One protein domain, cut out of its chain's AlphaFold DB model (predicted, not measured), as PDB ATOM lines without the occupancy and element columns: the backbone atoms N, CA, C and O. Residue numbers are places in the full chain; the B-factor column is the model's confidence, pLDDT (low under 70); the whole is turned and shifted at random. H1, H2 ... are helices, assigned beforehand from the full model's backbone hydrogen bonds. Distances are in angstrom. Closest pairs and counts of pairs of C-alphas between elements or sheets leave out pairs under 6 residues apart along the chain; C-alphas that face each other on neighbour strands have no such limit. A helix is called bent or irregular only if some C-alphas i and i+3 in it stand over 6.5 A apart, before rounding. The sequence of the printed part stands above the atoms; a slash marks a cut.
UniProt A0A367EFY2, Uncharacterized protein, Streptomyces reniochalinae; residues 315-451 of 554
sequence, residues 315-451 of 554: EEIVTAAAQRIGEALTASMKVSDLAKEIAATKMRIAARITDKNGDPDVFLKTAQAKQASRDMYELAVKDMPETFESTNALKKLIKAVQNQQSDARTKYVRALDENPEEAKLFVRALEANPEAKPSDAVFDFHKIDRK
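AT A GLANCE: This is residues 315 to 451 of the 554 residues of an uncharacterized protein of Streptomyces reniochalinae (UniProt A0A367EFY2). A long helix, H1, crosses the bent helix H3 beside its bend, with the first part of H1, residues 315 to 334, sticking out as a free arm. H2 folds back from the other end of H1 as a helical hairpin, and H4 and H5 form a small head at the H3b end. The printed part has 137 residues with five named helices, H1 to H5 in chain order, and no named strand: all helix. It is loose, with a radius of gyration of the C-alphas of 19.1 A, and elongated, spanning 65 by 35 by 21 A.

IN THESE COORDINATES: H1, residues 315 to 351, runs 53.7 A from C-alpha 315 at (154.229, 167.008, 108.459). H2 is residues 367 to 381, 21.1 A. H3, residues 388 to 417, was assigned as one helix by its hydrogen bonds but is bent, C-alphas 403 and 406 being 7.0 A apart; its arms are H3a, residues 388 to 403, 22.6 A, and H3b, residues 406 to 417, 18.6 A. H4, residues 420 to 432, 16.8 A, is irregular, with C-alphas 425 and 428 8.8 A apart. H5, residues 438 to 446, 12.1 A, ends at (203.978, 141.443, 107.359).

HOW THE PARTS SIT: H1 touches H3a at a steep tilt of 62 degrees, closest at the C-alphas of Ala 339 and Val 401, 4.6 A. With residues 340 to 348 alone H1 touches H3b, closest at the C-alphas of Ala 344 and Ala 408, 5.0 A. H1 touches H2, opposite ways at 40 degrees, a steep tilt, closest at the C-alphas of Ala 350 and Ala 369, 5.3 A. H2 and H3a are near each other. H5 touches H3b, closest at the C-alphas of Arg 414 and Ser 439, 5.1 A, and H4, at those of Ala 429 and Val 442, 5.4 A. Every O i to N i+4 pair is within hydrogen-bond range in H1, H2, H3a and H5, against 7 of 8 in H3b and 4 of 9 in H4, where 7 of 10 O i to N i+3 pairs are.

THE WHOLE: The C-alphas farthest apart, of Glu 315 and Glu 431, are 66.3 A apart. The printed part has no cut; the link from H1 to H2 is long, and no printed residue is under 70 in pLDDT.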
ATOM      1  N   GLU A 315     153.694 167.687 109.644       87.38
ATOM      2  CA  GLU A 315     154.229 167.008 108.459       87.38
ATOM      3  C   GLU A 315     155.342 167.827 107.789       87.38
ATOM      4  O   GLU A 315     156.377 167.269 107.414       87.38
ATOM      5  N   GLU A 316     155.182 169.150 107.707       86.44
ATOM      6  CA  GLU A 316     156.195 170.048 107.146       86.44
ATOM      7  C   GLU A 316     157.461 170.057 108.013       86.44
ATOM      8  O   GLU A 316     158.567 169.886 107.496       86.44
ATOM      9  N   ILE A 317     157.313 170.160 109.338       83.06
ATOM     10  CA  ILE A 317     158.438 170.130 110.284       83.06
ATOM     11  C   ILE A 317     159.188 168.796 110.199       83.06
ATOM     12  O   ILE A 317     160.421 168.783 110.137       83.06
ATOM     13  N   VAL A 318     158.469 167.668 110.179       83.94
ATOM     14  CA  VAL A 318     159.076 166.332 110.072       83.94
ATOM     15  C   VAL A 318     159.789 166.166 108.733       83.94
ATOM     16  O   VAL A 318     160.914 165.666 108.704       83.94
ATOM     17  N   THR A 319     159.190 166.630 107.636       88.81
ATOM     18  CA  THR A 319     159.790 166.565 106.295       88.81
ATOM     19  C   THR A 319     161.055 167.414 106.209       88.81
ATOM     20  O   THR A 319     162.096 166.933 105.755       88.81
ATOM     21  N   ALA A 320     161.015 168.648 106.718       83.25
ATOM     22  CA  ALA A 320     162.180 169.521 106.779       83.25
ATOM     23  C   ALA A 320     163.299 168.904 107.634       83.25
ATOM     24  O   ALA A 320     164.462 168.899 107.225       83.25
ATOM     25  N   ALA A 321     162.966 168.325 108.792       82.12
ATOM     26  CA  ALA A 321     163.931 167.625 109.636       82.12
ATOM     27  C   ALA A 321     164.540 166.402 108.925       82.12
ATOM     28  O   ALA A 321     165.760 166.226 108.947       82.12
ATOM     29  N   ALA A 322     163.725 165.592 108.243       84.25
ATOM     30  CA  ALA A 322     164.186 164.441 107.470       84.25
ATOM     31  C   ALA A 322     165.135 164.857 106.334       84.25
ATOM     32  O   ALA A 322     166.191 164.246 106.164       84.25
ATOM     33  N   GLN A 323     164.823 165.942 105.614       86.75
ATOM     34  CA  GLN A 323     165.705 166.498 104.586       86.75
ATOM     35  C   GLN A 323     167.058 166.918 105.176       86.75
ATOM     36  O   GLN A 323     168.104 166.574 104.623       86.75
ATOM     37  N   ARG A 324     167.067 167.592 106.334       77.56
ATOM     38  CA  ARG A 324     168.312 167.983 107.021       77.56
ATOM     39  C   ARG A 324     169.136 166.789 107.479       77.56
ATOM     40  O   ARG A 324     170.360 166.814 107.357       77.56
ATOM     41  N   ILE A 325     168.486 165.735 107.968       79.19
ATOM     42  CA  ILE A 325     169.162 164.478 108.303       79.19
ATOM     43  C   ILE A 325     169.787 163.867 107.040       79.19
ATOM     44  O   ILE A 325     170.943 163.452 107.081       79.19
ATOM     45  N   GLY A 326     169.079 163.874 105.905       81.56
ATOM     46  CA  GLY A 326     169.604 163.407 104.617       81.56
ATOM     47  C   GLY A 326     170.820 164.201 104.118       81.56
ATOM     48  O   GLY A 326     171.821 163.611 103.699       81.56
ATOM     49  N   GLU A 327     170.778 165.533 104.215       84.12
ATOM     50  CA  GLU A 327     171.905 166.422 103.891       84.12
ATOM     51  C   GLU A 327     173.122 166.124 104.785       84.12
ATOM     52  O   GLU A 327     174.242 165.965 104.286       84.12
ATOM     53  N   ALA A 328     172.905 165.969 106.096       79.44
ATOM     54  CA  ALA A 328     173.957 165.646 107.058       79.44
ATOM     55  C   ALA A 328     174.576 164.257 106.815       79.44
ATOM     56  O   ALA A 328     175.798 164.109 106.878       79.44
ATOM     57  N   LEU A 329     173.759 163.249 106.489       79.19
ATOM     58  CA  LEU A 329     174.234 161.912 106.121       79.19
ATOM     59  C   LEU A 329     175.098 161.962 104.857       79.19
ATOM     60  O   LEU A 329     176.196 161.408 104.842       79.19
ATOM     61  N   THR A 330     174.659 162.696 103.833       87.88
ATOM     62  CA  THR A 330     175.416 162.872 102.585       87.88
ATOM     63  C   THR A 330     176.764 163.550 102.836       87.88
ATOM     64  O   THR A 330     177.793 163.110 102.320       87.88
ATOM     65  N   ALA A 331     176.791 164.604 103.656       86.56
ATOM     66  CA  ALA A 331     178.033 165.266 104.048       86.56
ATOM     67  C   ALA A 331     178.963 164.316 104.825       86.56
ATOM     68  O   ALA A 331     180.159 164.255 104.542       86.56
ATOM     69  N   SER A 332     178.416 163.518 105.746       81.81
ATOM     70  CA  SER A 332     179.178 162.521 106.506       81.81
ATOM     71  C   SER A 332     179.782 161.436 105.610       81.81
ATOM     72  O   SER A 332     180.933 161.049 105.813       81.81
ATOM     73  N   MET A 333     179.047 160.963 104.599       88.56
ATOM     74  CA  MET A 333     179.565 160.000 103.619       88.56
ATOM     75  C   MET A 333     180.744 160.585 102.835       88.56
ATOM     76  O   MET A 333     181.788 159.947 102.752       88.56
ATOM     77  N   LYS A 334     180.633 161.837 102.367       92.50
ATOM     78  CA  LYS A 334     181.735 162.534 101.680       92.50
ATOM     79  C   LYS A 334     182.981 162.666 102.559       92.50
ATOM     80  O   LYS A 334     184.090 162.453 102.081       92.50
ATOM     81  N   VAL A 335     182.812 162.981 103.845       90.44
ATOM     82  CA  VAL A 335     183.932 163.031 104.802       90.44
ATOM     83  C   VAL A 335     184.570 161.651 104.979       90.44
ATOM     84  O   VAL A 335     185.794 161.552 105.037       90.44
ATOM     85  N   SER A 336     183.767 160.586 105.038       92.44
ATOM     86  CA  SER A 336     184.268 159.206 105.110       92.44
ATOM     87  C   SER A 336     185.065 158.820 103.860       92.44
ATOM     88  O   SER A 336     186.150 158.250 103.975       92.44
ATOM     89  N   ASP A 337     184.590 159.185 102.669       94.19
ATOM     90  CA  ASP A 337     185.291 158.906 101.413       94.19
ATOM     91  C   ASP A 337     186.598 159.700 101.291       94.19
ATOM     92  O   ASP A 337     187.645 159.112 101.011       94.19
ATOM     93  N   LEU A 338     186.596 160.987 101.651       94.88
ATOM     94  CA  LEU A 338     187.828 161.778 101.763       94.88
ATOM     95  C   LEU A 338     188.805 161.164 102.775       94.88
ATOM     96  O   LEU A 338     190.009 161.099 102.525       94.88
ATOM     97  N   ALA A 339     188.312 160.660 103.910       96.00
ATOM     98  CA  ALA A 339     189.158 159.992 104.892       96.00
ATOM     99  C   ALA A 339     189.814 158.716 104.327       96.00
ATOM    100  O   ALA A 339     190.981 158.455 104.630       96.00
ATOM    101  N   LYS A 340     189.110 157.951 103.478       96.56
ATOM    102  CA  LYS A 340     189.677 156.791 102.760       96.56
ATOM    103  C   LYS A 340     190.777 157.217 101.789       96.56
ATOM    104  O   LYS A 340     191.837 156.592 101.769       96.56
ATOM    105  N   GLU A 341     190.559 158.276 101.014       97.00
ATOM    106  CA  GLU A 341     191.548 158.801 100.061       97.00
ATOM    107  C   GLU A 341     192.811 159.315 100.762       97.00
ATOM    108  O   GLU A 341     193.936 158.994 100.359       97.00
ATOM    109  N   ILE A 342     192.642 160.051 101.865       96.75
ATOM    110  CA  ILE A 342     193.756 160.515 102.697       96.75
ATOM    111  C   ILE A 342     194.491 159.314 103.304       96.75
ATOM    112  O   ILE A 342     195.722 159.272 103.271       96.75
ATOM    113  N   ALA A 343     193.776 158.304 103.815       97.44
ATOM    114  CA  ALA A 343     194.391 157.086 104.343       97.44
ATOM    115  C   ALA A 343     195.202 156.341 103.268       97.44
ATOM    116  O   ALA A 343     196.333 155.932 103.537       97.44
ATOM    117  N   ALA A 344     194.680 156.217 102.045       96.81
ATOM    118  CA  ALA A 344     195.380 155.600 100.918       96.81
ATOM    119  C   ALA A 344     196.631 156.393 100.502       96.81
ATOM    120  O   ALA A 344     197.698 155.813 100.295       96.81
ATOM    121  N   THR A 345     196.537 157.721 100.446       97.19
ATOM    122  CA  THR A 345     197.683 158.601 100.158       97.19
ATOM    123  C   THR A 345     198.761 158.459 101.227       97.19
ATOM    124  O   THR A 345     199.938 158.265 100.923       97.19
ATOM    125  N   LYS A 346     198.352 158.451 102.497       96.62
ATOM    126  CA  LYS A 346     199.235 158.237 103.640       96.62
ATOM    127  C   LYS A 346     199.932 156.870 103.584       96.62
ATOM    128  O   LYS A 346     201.114 156.785 103.909       96.62
ATOM    129  N   MET A 347     199.236 155.822 103.134       97.12
ATOM    130  CA  MET A 347     199.824 154.497 102.903       97.12
ATOM    131  C   MET A 347     200.878 154.512 101.791       97.12
ATOM    132  O   MET A 347     201.953 153.953 101.978       97.12
ATOM    133  N   ARG A 348     200.619 155.196 100.671       95.69
ATOM    134  CA  ARG A 348     201.593 155.347  99.573       95.69
ATOM    135  C   ARG A 348     202.856 156.094 100.002       95.69
ATOM    136  O   ARG A 348     203.949 155.743  99.566       95.69
ATOM    137  N   ILE A 349     202.718 157.121 100.844       95.06
ATOM    138  CA  ILE A 349     203.868 157.825 101.429       95.06
ATOM    139  C   ILE A 349     204.659 156.861 102.318       95.06
ATOM    140  O   ILE A 349     205.871 156.745 102.173       95.06
ATOM    141  N   ALA A 350     203.972 156.135 103.203       95.00
ATOM    142  CA  ALA A 350     204.610 155.212 104.134       95.00
ATOM    143  C   ALA A 350     205.325 154.043 103.437       95.00
ATOM    144  O   ALA A 350     206.407 153.661 103.865       95.00
ATOM    145  N   ALA A 351     204.782 153.526 102.333       94.25
ATOM    146  CA  ALA A 351     205.414 152.457 101.560       94.25
ATOM    147  C   ALA A 351     206.749 152.873 100.908       94.25
ATOM    148  O   ALA A 351     207.584 152.025 100.618       94.25
ATOM    149  N   ARG A 352     206.985 154.176 100.714       96.69
ATOM    150  CA  ARG A 352     208.262 154.714 100.210       96.69
ATOM    151  C   ARG A 352     209.281 154.985 101.318       96.69
ATOM    152  O   ARG A 352     210.415 155.353 101.028       96.69
ATOM    153  N   ILE A 353     208.878 154.845 102.579       95.88
ATOM    154  CA  ILE A 353     209.730 155.044 103.748       95.88
ATOM    155  C   ILE A 353     210.120 153.665 104.264       95.88
ATOM    156  O   ILE A 353     209.266 152.889 104.686       95.88
ATOM    157  N   THR A 354     211.414 153.363 104.242       96.75
ATOM    158  CA  THR A 354     211.930 152.078 104.714       96.75
ATOM    159  C   THR A 354     212.202 152.108 106.215       96.75
ATOM    160  O   THR A 354     212.651 153.113 106.773       96.75
ATOM    161  N   ASP A 355     211.962 150.988 106.883       95.06
ATOM    162  CA  ASP A 355     212.323 150.776 108.273       95.06
ATOM    163  C   ASP A 355     213.823 150.460 108.434       95.06
ATOM    164  O   ASP A 355     214.615 150.483 107.491       95.06
ATOM    165  N   LYS A 356     214.237 150.161 109.671       96.00
ATOM    166  CA  LYS A 356     215.630 149.812 109.993       96.00
ATOM    167  C   LYS A 356     216.130 148.527 109.313       96.00
ATOM    168  O   LYS A 356     217.331 148.292 109.312       96.00
ATOM    169  N   ASN A 357     215.225 147.690 108.816       94.44
ATOM    170  CA  ASN A 357     215.534 146.446 108.125       94.44
ATOM    171  C   ASN A 357     215.469 146.608 106.595       94.44
ATOM    172  O   ASN A 357     215.655 145.626 105.881       94.44
ATOM    173  N   GLY A 358     215.215 147.825 106.101       93.94
ATOM    174  CA  GLY A 358     215.066 148.114 104.678       93.94
ATOM    175  C   GLY A 358     213.673 147.815 104.119       93.94
ATOM    176  O   GLY A 358     213.485 147.956 102.917       93.94
ATOM    177  N   ASP A 359     212.701 147.441 104.957       94.88
ATOM    178  CA  ASP A 359     211.347 147.111 104.505       94.88
ATOM    179  C   ASP A 359     210.443 148.350 104.484       94.88
ATOM    180  O   ASP A 359     210.521 149.170 105.402       94.88
ATOM    181  N   PRO A 360     209.532 148.488 103.508       96.88
ATOM    182  CA  PRO A 360     208.497 149.519 103.527       96.88
ATOM    183  C   PRO A 360     207.698 149.557 104.839       96.88
ATOM    184  O   PRO A 360     207.188 148.539 105.314       96.88
ATOM    185  N   ASP A 361     207.507 150.747 105.416       96.94
ATOM    186  CA  ASP A 361     206.795 150.931 106.685       96.94
ATOM    187  C   ASP A 361     205.266 150.924 106.517       96.94
ATOM    188  O   ASP A 361     204.555 151.888 106.812       96.94
ATOM    189  N   VAL A 362     204.723 149.783 106.102       95.44
ATOM    190  CA  VAL A 362     203.276 149.575 105.913       95.44
ATOM    191  C   VAL A 362     202.449 149.726 107.196       95.44
ATOM    192  O   VAL A 362     201.226 149.823 107.132       95.44
ATOM    193  N   PHE A 363     203.078 149.771 108.378       96.44
ATOM    194  CA  PHE A 363     202.402 150.029 109.657       96.44
ATOM    195  C   PHE A 363     202.540 151.468 110.158       96.44
ATOM    196  O   PHE A 363     201.951 151.780 111.195       96.44
ATOM    197  N   LEU A 364     203.272 152.336 109.454       95.50
ATOM    198  CA  LEU A 364     203.557 153.708 109.874       95.50
ATOM    199  C   LEU A 364     204.176 153.780 111.282       95.50
ATOM    200  O   LEU A 364     203.851 154.655 112.095       95.50
ATOM    201  N   LYS A 365     205.027 152.807 111.620       96.25
ATOM    202  CA  LYS A 365     205.672 152.701 112.933       96.25
ATOM    203  C   LYS A 365     206.894 153.611 113.040       96.25
ATOM    204  O   LYS A 365     207.176 154.095 114.145       96.25
ATOM    205  N   THR A 366     207.581 153.865 111.928       96.12
ATOM    206  CA  THR A 366     208.795 154.681 111.847       96.12
ATOM    207  C   THR A 366     208.522 156.143 112.198       96.12
ATOM    208  O   THR A 366     207.419 156.671 112.039       96.12
ATOM    209  N   ALA A 367     209.553 156.818 112.710       96.56
ATOM    210  CA  ALA A 367     209.468 158.243 113.018       96.56
ATOM    211  C   ALA A 367     209.253 159.084 111.750       96.56
ATOM    212  O   ALA A 367     208.482 160.036 111.788       96.56
ATOM    213  N   GLN A 368     209.873 158.696 110.631       96.19
ATOM    214  CA  GLN A 368     209.742 159.390 109.350       96.19
ATOM    215  C   GLN A 368     208.319 159.292 108.789       96.19
ATOM    216  O   GLN A 368     207.755 160.320 108.430       96.19
ATOM    217  N   ALA A 369     207.682 158.113 108.808       94.31
ATOM    218  CA  ALA A 369     206.291 157.983 108.360       94.31
ATOM    219  C   ALA A 369     205.317 158.779 109.245       94.31
ATOM    220  O   ALA A 369     204.369 159.400 108.758       94.31
ATOM    221  N   LYS A 370     205.568 158.813 110.560       96.25
ATOM    222  CA  LYS A 370     204.798 159.647 111.493       96.25
ATOM    223  C   LYS A 370     205.005 161.137 111.234       96.25
ATOM    224  O   LYS A 370     204.026 161.873 111.313       96.25
ATOM    225  N   GLN A 371     206.230 161.567 110.934       96.56
ATOM    226  CA  GLN A 371     206.530 162.963 110.619       96.56
ATOM    227  C   GLN A 371     205.883 163.380 109.299       96.56
ATOM    228  O   GLN A 371     205.131 164.342 109.299       96.56
ATOM    229  N   ALA A 372     206.028 162.593 108.230       93.88
ATOM    230  CA  ALA A 372     205.381 162.875 106.948       93.88
ATOM    231  C   ALA A 372     203.850 162.985 107.083       93.88
ATOM    232  O   ALA A 372     203.215 163.845 106.476       93.88
ATOM    233  N   SER A 373     203.239 162.155 107.939       94.50
ATOM    234  CA  SER A 373     201.821 162.302 108.272       94.50
ATOM    235  C   SER A 373     201.497 163.605 108.997       94.50
ATOM    236  O   SER A 373     200.382 164.088 108.830       94.50
ATOM    237  N   ARG A 374     202.377 164.105 109.870       95.38
ATOM    238  CA  ARG A 374     202.171 165.380 110.570       95.38
ATOM    239  C   ARG A 374     202.299 166.533 109.593       95.38
ATOM    240  O   ARG A 374     201.366 167.318 109.518       95.38
ATOM    241  N   ASP A 375     203.355 166.536 108.785       94.88
ATOM    242  CA  ASP A 375     203.601 167.549 107.758       94.88
ATOM    243  C   ASP A 375     202.400 167.665 106.803       94.88
ATOM    244  O   ASP A 375     201.953 168.763 106.492       94.88
ATOM    245  N   MET A 376     201.801 166.532 106.408       95.69
ATOM    246  CA  MET A 376     200.581 166.502 105.590       95.69
ATOM    247  C   MET A 376     199.406 167.252 106.243       95.69
ATOM    248  O   MET A 376     198.694 167.987 105.560       95.69
ATOM    249  N   TYR A 377     199.185 167.080 107.550       94.50
ATOM    250  CA  TYR A 377     198.110 167.781 108.258       94.50
ATOM    251  C   TYR A 377     198.467 169.235 108.568       94.50
ATOM    252  O   TYR A 377     197.597 170.092 108.484       94.50
ATOM    253  N   GLU A 378     199.725 169.531 108.888       93.31
ATOM    254  CA  GLU A 378     200.202 170.901 109.102       93.31
ATOM    255  C   GLU A 378     200.040 171.742 107.830       93.31
ATOM    256  O   GLU A 378     199.526 172.858 107.891       93.31
ATOM    257  N   LEU A 379     200.370 171.176 106.663       92.81
ATOM    258  CA  LEU A 379     200.128 171.813 105.367       92.81
ATOM    259  C   LEU A 379     198.638 172.048 105.105       92.81
ATOM    260  O   LEU A 379     198.282 173.107 104.600       92.81
ATOM    261  N   ALA A 380     197.772 171.099 105.469       88.69
ATOM    262  CA  ALA A 380     196.330 171.250 105.285       88.69
ATOM    263  C   ALA A 380     195.738 172.376 106.150       88.69
ATOM    264  O   ALA A 380     194.800 173.040 105.725       88.69
ATOM    265  N   VAL A 381     196.275 172.593 107.354       92.38
ATOM    266  CA  VAL A 381     195.759 173.591 108.310       92.38
ATOM    267  C   VAL A 381     196.315 174.988 108.055       92.38
ATOM    268  O   VAL A 381     195.709 175.956 108.495       92.38
ATOM    269  N   LYS A 382     197.425 175.113 107.317       93.06
ATOM    270  CA  LYS A 382     198.101 176.394 107.059       93.06
ATOM    271  C   LYS A 382     197.167 177.494 106.540       93.06
ATOM    272  O   LYS A 382     197.341 178.651 106.911       93.06
ATOM    273  N   ASP A 383     196.189 177.121 105.719       89.38
ATOM    274  CA  ASP A 383     195.232 178.050 105.107       89.38
ATOM    275  C   ASP A 383     193.840 178.002 105.775       89.38
ATOM    276  O   ASP A 383     192.902 178.655 105.316       89.38
ATOM    277  N   MET A 384     193.677 177.228 106.855       91.25
ATOM    278  CA  MET A 384     192.426 177.157 107.611       91.25
ATOM    279  C   MET A 384     192.388 178.227 108.709       91.25
ATOM    280  O   MET A 384     193.411 178.510 109.334       91.25
ATOM    281  N   PRO A 385     191.211 178.797 109.020       93.12
ATOM    282  CA  PRO A 385     191.083 179.699 110.156       93.12
ATOM    283  C   PRO A 385     191.365 178.943 111.464       93.12
ATOM    284  O   PRO A 385     190.873 177.830 111.654       93.12
ATOM    285  N   GLU A 386     192.125 179.538 112.386       94.38
ATOM    286  CA  GLU A 386     192.441 178.950 113.699       94.38
ATOM    287  C   GLU A 386     191.266 179.094 114.685       94.38
ATOM    288  O   GLU A 386     191.337 179.803 115.688       94.38
ATOM    289  N   THR A 387     190.145 178.429 114.393       95.94
ATOM    290  CA  THR A 387     188.961 178.390 115.261       95.94
ATOM    291  C   THR A 387     188.852 177.070 116.021       95.94
ATOM    292  O   THR A 387     189.505 176.061 115.712       95.94
ATOM    293  N   PHE A 388     188.010 177.054 117.057       89.12
ATOM    294  CA  PHE A 388     187.705 175.829 117.795       89.12
ATOM    295  C   PHE A 388     187.036 174.792 116.881       89.12
ATOM    296  O   PHE A 388     187.357 173.602 116.938       89.12
ATOM    297  N   GLU A 389     186.153 175.252 115.997       90.69
ATOM    298  CA  GLU A 389     185.396 174.449 115.047       90.69
ATOM    299  C   GLU A 389     186.315 173.780 114.025       90.69
ATOM    300  O   GLU A 389     186.226 172.563 113.852       90.69
ATOM    301  N   SER A 390     187.237 174.528 113.404       88.25
ATOM    302  CA  SER A 390     188.187 173.979 112.426       88.25
ATOM    303  C   SER A 390     189.139 172.972 113.079       88.25
ATOM    304  O   SER A 390     189.343 171.871 112.565       88.25
ATOM    305  N   THR A 391     189.628 173.281 114.284       89.12
ATOM    306  CA  THR A 391     190.472 172.376 115.077       89.12
ATOM    307  C   THR A 391     189.732 171.082 115.427       89.12
ATOM    308  O   THR A 391     190.299 169.987 115.368       89.12
ATOM    309  N   ASN A 392     188.456 171.179 115.806       91.00
ATOM    310  CA  ASN A 392     187.634 170.019 116.134       91.00
ATOM    311  C   ASN A 392     187.293 169.193 114.884       91.00
ATOM    312  O   ASN A 392     187.364 167.963 114.924       91.00
ATOM    313  N   ALA A 393     186.978 169.848 113.764       89.94
ATOM    314  CA  ALA A 393     186.740 169.199 112.478       89.94
ATOM    315  C   ALA A 393     187.980 168.428 112.005       89.94
ATOM    316  O   ALA A 393     187.873 167.246 111.672       89.94
ATOM    317  N   LEU A 394     189.169 169.034 112.091       92.00
ATOM    318  CA  LEU A 394     190.434 168.369 111.781       92.00
ATOM    319  C   LEU A 394     190.670 167.149 112.678       92.00
ATOM    320  O   LEU A 394     191.008 166.079 112.179       92.00
ATOM    321  N   LYS A 395     190.468 167.263 113.998       94.12
ATOM    322  CA  LYS A 395     190.621 166.123 114.923       94.12
ATOM    323  C   LYS A 395     189.689 164.965 114.562       94.12
ATOM    324  O   LYS A 395     190.116 163.809 114.593       94.12
ATOM    325  N   LYS A 396     188.438 165.265 114.200       92.50
ATOM    326  CA  LYS A 396     187.468 164.264 113.733       92.50
ATOM    327  C   LYS A 396     187.918 163.621 112.422       92.50
ATOM    328  O   LYS A 396     187.889 162.396 112.328       92.50
ATOM    329  N   LEU A 397     188.402 164.414 111.465       93.88
ATOM    330  CA  LEU A 397     188.947 163.910 110.205       93.88
ATOM    331  C   LEU A 397     190.163 163.005 110.440       93.88
ATOM    332  O   LEU A 397     190.204 161.903 109.909       93.88
ATOM    333  N   ILE A 398     191.115 163.403 111.289       95.12
ATOM    334  CA  ILE A 398     192.285 162.582 111.636       95.12
ATOM    335  C   ILE A 398     191.849 161.233 112.219       95.12
ATOM    336  O   ILE A 398     192.393 160.198 111.827       95.12
ATOM    337  N   LYS A 399     190.862 161.225 113.125       96.44
ATOM    338  CA  LYS A 399     190.311 159.987 113.696       96.44
ATOM    339  C   LYS A 399     189.637 159.126 112.619       96.44
ATOM    340  O   LYS A 399     189.865 157.921 112.581       96.44
ATOM    341  N   ALA A 400     188.866 159.734 111.716       93.44
ATOM    342  CA  ALA A 400     188.262 159.028 110.587       93.44
ATOM    343  C   ALA A 400     189.332 158.413 109.666       93.44
ATOM    344  O   ALA A 400     189.242 157.239 109.322       93.44
ATOM    345  N   VAL A 401     190.401 159.148 109.344       97.19
ATOM    346  CA  VAL A 401     191.531 158.635 108.555       97.19
ATOM    347  C   VAL A 401     192.195 157.456 109.260       97.19
ATOM    348  O   VAL A 401     192.446 156.443 108.618       97.19
ATOM    349  N   GLN A 402     192.463 157.561 110.568       95.94
ATOM    350  CA  GLN A 402     193.035 156.475 111.379       95.94
ATOM    351  C   GLN A 402     192.182 155.206 111.314       95.94
ATOM    352  O   GLN A 402     192.714 154.123 111.081       95.94
ATOM    353  N   ASN A 403     190.864 155.357 111.433       94.38
ATOM    354  CA  ASN A 403     189.909 154.261 111.310       94.38
ATOM    355  C   ASN A 403     189.977 153.574 109.933       94.38
ATOM    356  O   ASN A 403     189.903 152.350 109.862       94.38
ATOM    357  N   GLN A 404     190.194 154.339 108.857       97.00
ATOM    358  CA  GLN A 404     190.317 153.823 107.488       97.00
ATOM    359  C   GLN A 404     191.716 153.261 107.155       97.00
ATOM    360  O   GLN A 404     191.905 152.682 106.085       97.00
ATOM    361  N   GLN A 405     192.721 153.392 108.034       96.50
ATOM    362  CA  GLN A 405     194.094 152.948 107.730       96.50
ATOM    363  C   GLN A 405     194.227 151.434 107.560       96.50
ATOM    364  O   GLN A 405     195.070 150.989 106.781       96.50
ATOM    365  N   SER A 406     193.442 150.644 108.299       96.12
ATOM    366  CA  SER A 406     193.453 149.185 108.138       96.12
ATOM    367  C   SER A 406     192.986 148.806 106.731       96.12
ATOM    368  O   SER A 406     193.681 148.098 106.007       96.12
ATOM    369  N   ASP A 407     191.878 149.399 106.289       97.06
ATOM    370  CA  ASP A 407     191.287 149.136 104.978       97.06
ATOM    371  C   ASP A 407     192.177 149.632 103.844       97.06
ATOM    372  O   ASP A 407     192.401 148.919 102.865       97.06
ATOM    373  N   ALA A 408     192.731 150.839 103.989       97.56
ATOM    374  CA  ALA A 408     193.660 151.412 103.025       97.56
ATOM    375  C   ALA A 408     194.899 150.528 102.835       97.56
ATOM    376  O   ALA A 408     195.375 150.368 101.714       97.56
ATOM    377  N   ARG A 409     195.401 149.917 103.912       97.94
ATOM    378  CA  ARG A 409     196.540 148.999 103.865       97.94
ATOM    379  C   ARG A 409     196.199 147.700 103.151       97.94
ATOM    380  O   ARG A 409     196.928 147.325 102.242       97.94
ATOM    381  N   THR A 410     195.101 147.037 103.515       98.00
ATOM    382  CA  THR A 410     194.676 145.802 102.839       98.00
ATOM    383  C   THR A 410     194.451 146.055 101.345       98.00
ATOM    384  O   THR A 410     194.925 145.283 100.515       98.00
ATOM    385  N   LYS A 411     193.809 147.175 100.980       97.62
ATOM    386  CA  LYS A 411     193.625 147.578  99.576       97.62
ATOM    387  C   LYS A 411     194.951 147.856  98.866       97.62
ATOM    388  O   LYS A 411     195.125 147.415  97.736       97.62
ATOM    389  N   TYR A 412     195.881 148.549  99.521       97.94
ATOM    390  CA  TYR A 412     197.208 148.825  98.968       97.94
ATOM    391  C   TYR A 412     197.975 147.535  98.664       97.94
ATOM    392  O   TYR A 412     198.505 147.397  97.568       97.94
ATOM    393  N   VAL A 413     197.983 146.576  99.596       98.25
ATOM    394  CA  VAL A 413     198.674 145.290  99.409       98.25
ATOM    395  C   VAL A 413     198.047 144.481  98.271       98.25
ATOM    396  O   VAL A 413     198.778 143.962  97.438       98.25
ATOM    397  N   ARG A 414     196.710 144.427  98.168       98.25
ATOM    398  CA  ARG A 414     196.027 143.765  97.035       98.25
ATOM    399  C   ARG A 414     196.404 144.379  95.685       98.25
ATOM    400  O   ARG A 414     196.596 143.654  94.719       98.25
ATOM    401  N   ALA A 415     196.553 145.703  95.629       97.88
ATOM    402  CA  ALA A 415     196.912 146.410  94.402       97.88
ATOM    403  C   ALA A 415     198.352 146.136  93.922       97.88
ATOM    404  O   ALA A 415     198.690 146.510  92.800       97.88
ATOM    405  N   LEU A 416     199.204 145.489  94.730       97.81
ATOM    406  CA  LEU A 416     200.572 145.139  94.325       97.81
ATOM    407  C   LEU A 416     200.610 144.101  93.198       97.81
ATOM    408  O   LEU A 416     201.553 144.110  92.412       97.81
ATOM    409  N   ASP A 417     199.583 143.258  93.072       98.25
ATOM    410  CA  ASP A 417     199.497 142.281  91.976       98.25
ATOM    411  C   ASP A 417     199.320 142.959  90.610       98.25
ATOM    412  O   ASP A 417     199.760 142.438  89.587       98.25
ATOM    413  N   GLU A 418     198.701 144.140  90.599       97.94
ATOM    414  CA  GLU A 418     198.451 144.937  89.396       97.94
ATOM    415  C   GLU A 418     199.516 146.025  89.184       97.94
ATOM    416  O   GLU A 418     199.586 146.629  88.112       97.94
ATOM    417  N   ASN A 419     200.362 146.288  90.188       97.56
ATOM    418  CA  ASN A 419     201.374 147.338  90.152       97.56
ATOM    419  C   ASN A 419     202.767 146.793  90.515       97.56
ATOM    420  O   ASN A 419     203.229 146.953  91.652       97.56
ATOM    421  N   PRO A 420     203.476 146.186  89.544       96.31
ATOM    422  CA  PRO A 420     204.766 145.554  89.794       96.31
ATOM    423  C   PRO A 420     205.857 146.549  90.212       96.31
ATOM    424  O   PRO A 420     206.807 146.153  90.881       96.31
ATOM    425  N   GLU A 421     205.746 147.833  89.859       96.94
ATOM    426  CA  GLU A 421     206.722 148.846  90.285       96.94
ATOM    427  C   GLU A 421     206.628 149.135  91.788       96.94
ATOM    428  O   GLU A 421     207.654 149.215  92.459       96.94
ATOM    429  N   GLU A 422     205.415 149.221  92.342       96.38
ATOM    430  CA  GLU A 422     205.228 149.352  93.796       96.38
ATOM    431  C   GLU A 422     205.576 148.037  94.518       96.38
ATOM    432  O   GLU A 422     206.113 148.064  95.626       96.38
ATOM    433  N   ALA A 423     205.342 146.876  93.891       97.56
ATOM    434  CA  ALA A 423     205.712 145.576  94.457       97.56
ATOM    435  C   ALA A 423     207.229 145.435  94.678       97.56
ATOM    436  O   ALA A 423     207.648 144.864  95.684       97.56
ATOM    437  N   LYS A 424     208.059 146.013  93.795       97.44
ATOM    438  CA  LYS A 424     209.530 146.010  93.929       97.44
ATOM    439  C   LYS A 424     210.032 146.670  95.214       97.44
ATOM    440  O   LYS A 424     211.160 146.403  95.615       97.44
ATOM    441  N   LEU A 425     209.223 147.502  95.876       96.50
ATOM    442  CA  LEU A 425     209.580 148.070  97.177       96.50
ATOM    443  C   LEU A 425     209.665 146.991  98.274       96.50
ATOM    444  O   LEU A 425     210.370 147.179  99.258       96.50
ATOM    445  N   PHE A 426     208.994 145.848  98.101       97.62
ATOM    446  CA  PHE A 426     208.866 144.776  99.094       97.62
ATOM    447  C   PHE A 426     209.841 143.613  98.866       97.62
ATOM    448  O   PHE A 426     209.460 142.446  98.956       97.62
ATOM    449  N   VAL A 427     211.112 143.920  98.583       97.69
ATOM    450  CA  VAL A 427     212.135 142.930  98.187       97.69
ATOM    451  C   VAL A 427     212.181 141.724  99.127       97.69
ATOM    452  O   VAL A 427     212.054 140.592  98.673       97.69
ATOM    453  N   ARG A 428     212.269 141.944 100.444       97.88
ATOM    454  CA  ARG A 428     212.404 140.849 101.419       97.88
ATOM    455  C   ARG A 428     211.153 139.979 101.522       97.88
ATOM    456  O   ARG A 428     211.271 138.779 101.751       97.88
ATOM    457  N   ALA A 429     209.965 140.561 101.352       97.81
ATOM    458  CA  ALA A 429     208.719 139.798 101.351       97.81
ATOM    459  C   ALA A 429     208.632 138.887 100.117       97.81
ATOM    460  O   ALA A 429     208.247 137.725 100.249       97.81
ATOM    461  N   LEU A 430     209.047 139.400  98.951       98.06
ATOM    462  CA  LEU A 430     209.116 138.644  97.698       98.06
ATOM    463  C   LEU A 430     210.197 137.554  97.744       98.06
ATOM    464  O   LEU A 430     209.956 136.439  97.301       98.06
ATOM    465  N   GLU A 431     211.364 137.835  98.328       98.06
ATOM    466  CA  GLU A 431     212.431 136.840  98.520       98.06
ATOM    467  C   GLU A 431     212.029 135.730  99.497       98.06
ATOM    468  O   GLU A 431     212.392 134.572  99.299       98.06
ATOM    469  N   ALA A 432     211.272 136.064 100.547       98.12
ATOM    470  CA  ALA A 432     210.786 135.086 101.515       98.12
ATOM    471  C   ALA A 432     209.713 134.150 100.934       98.12
ATOM    472  O   ALA A 432     209.576 133.027 101.414       98.12
ATOM    473  N   ASN A 433     208.961 134.599  99.921       97.88
ATOM    474  CA  ASN A 433     207.882 133.837  99.284       97.88
ATOM    475  C   ASN A 433     207.928 133.987  97.747       97.88
ATOM    476  O   ASN A 433     207.032 134.600  97.166       97.88
ATOM    477  N   PRO A 434     208.948 133.431  97.067       97.94
ATOM    478  CA  PRO A 434     209.215 133.712  95.652       97.94
ATOM    479  C   PRO A 434     208.159 133.149  94.690       97.94
ATOM    480  O   PRO A 434     208.033 133.628  93.567       97.94
ATOM    481  N   GLU A 435     207.410 132.130  95.115       97.94
ATOM    482  CA  GLU A 435     206.345 131.506  94.320       97.94
ATOM    483  C   GLU A 435     204.969 132.158  94.542       97.94
ATOM    484  O   GLU A 435     204.027 131.893  93.793       97.94
ATOM    485  N   ALA A 436     204.831 133.000  95.571       98.06
ATOM    486  CA  ALA A 436     203.573 133.658  95.900       98.06
ATOM    487  C   ALA A 436     203.347 134.900  95.026       98.06
ATOM    488  O   ALA A 436     204.285 135.534  94.539       98.06
ATOM    489  N   LYS A 437     202.078 135.295  94.863       98.38
ATOM    490  CA  LYS A 437     201.761 136.601  94.276       98.38
ATOM    491  C   LYS A 437     202.343 137.720  95.149       98.38
ATOM    492  O   LYS A 437     202.412 137.543  96.369       98.38
ATOM    493  N   PRO A 438     202.709 138.883  94.577       98.44
ATOM    494  CA  PRO A 438     203.224 140.004  95.357       98.44
ATOM    495  C   PRO A 438     202.363 140.375  96.567       98.44
ATOM    496  O   PRO A 438     202.897 140.587  97.655       98.44
ATOM    497  N   SER A 439     201.039 140.413  96.410       98.25
ATOM    498  CA  SER A 439     200.125 140.709  97.511       98.25
ATOM    499  C   SER A 439     200.173 139.642  98.612       98.25
ATOM    500  O   SER A 439     200.310 139.987  99.786       98.25
ATOM    501  N   ASP A 440     200.128 138.358  98.247       98.50
ATOM    502  CA  ASP A 440     200.188 137.216  99.168       98.50
ATOM    503  C   ASP A 440     201.501 137.202  99.958       98.50
ATOM    504  O   ASP A 440     201.485 137.126 101.189       98.50
ATOM    505  N   ALA A 441     202.628 137.384  99.263       98.38
ATOM    506  CA  ALA A 441     203.952 137.472  99.867       98.38
ATOM    507  C   ALA A 441     204.017 138.578 100.932       98.38
ATOM    508  O   ALA A 441     204.525 138.368 102.036       98.38
ATOM    509  N   VAL A 442     203.454 139.754 100.633       98.00
ATOM    510  CA  VAL A 442     203.422 140.904 101.547       98.00
ATOM    511  C   VAL A 442     202.450 140.683 102.711       98.00
ATOM    512  O   VAL A 442     202.803 141.006 103.848       98.00
ATOM    513  N   PHE A 443     201.262 140.109 102.479       98.50
ATOM    514  CA  PHE A 443     200.320 139.751 103.549       98.50
ATOM    515  C   PHE A 443     200.959 138.799 104.561       98.50
ATOM    516  O   PHE A 443     200.925 139.063 105.769       98.50
ATOM    517  N   ASP A 444     201.584 137.730 104.072       98.25
ATOM    518  CA  ASP A 444     202.113 136.660 104.911       98.25
ATOM    519  C   ASP A 444     203.409 137.077 105.621       98.25
ATOM    520  O   ASP A 444     203.606 136.723 106.792       98.25
ATOM    521  N   PHE A 445     204.263 137.871 104.963       98.00
ATOM    522  CA  PHE A 445     205.493 138.409 105.551       98.00
ATOM    523  C   PHE A 445     205.198 139.425 106.660       98.00
ATOM    524  O   PHE A 445     205.739 139.327 107.762       98.00
ATOM    525  N   HIS A 446     204.295 140.378 106.406       96.81
ATOM    526  CA  HIS A 446     203.978 141.443 107.359       96.81
ATOM    527  C   HIS A 446     202.864 141.094 108.353       96.81
ATOM    528  O   HIS A 446     202.579 141.909 109.233       96.81
ATOM    529  N   LYS A 447     202.244 139.910 108.238       97.50
ATOM    530  CA  LYS A 447     201.093 139.477 109.053       97.50
ATOM    531  C   LYS A 447     199.944 140.486 108.995       97.50
ATOM    532  O   LYS A 447     199.403 140.903 110.017       97.50
ATOM    533  N   ILE A 448     199.621 140.935 107.783       96.88
ATOM    534  CA  ILE A 448     198.500 141.844 107.539       96.88
ATOM    535  C   ILE A 448     197.243 141.007 107.307       96.88
ATOM    536  O   ILE A 448     197.268 140.023 106.570       96.88
ATOM    537  N   ASP A 449     196.126 141.426 107.897       97.06
ATOM    538  CA  ASP A 449     194.838 140.800 107.630       97.06
ATOM    539  C   ASP A 449     194.445 140.938 106.155       97.06
ATOM    540  O   ASP A 449     194.346 142.040 105.599       97.06
ATOM    541  N   ARG A 450     194.146 139.792 105.537       97.69
ATOM    542  CA  ARG A 450     193.667 139.727 104.152       97.69
ATOM    543  C   ARG A 450     192.295 140.366 103.987       97.69
ATOM    544  O   ARG A 450     192.010 140.860 102.903       97.69
ATOM    545  N   LYS A 451     191.459 140.358 105.031       96.81
ATOM    546  CA  LYS A 451     190.154 141.036 105.067       96.81
ATOM    547  C   LYS A 451     190.301 142.415 105.702       96.81
ATOM    548  O   LYS A 451     190.845 142.544 106.797       96.81
TER     549      LYS A 451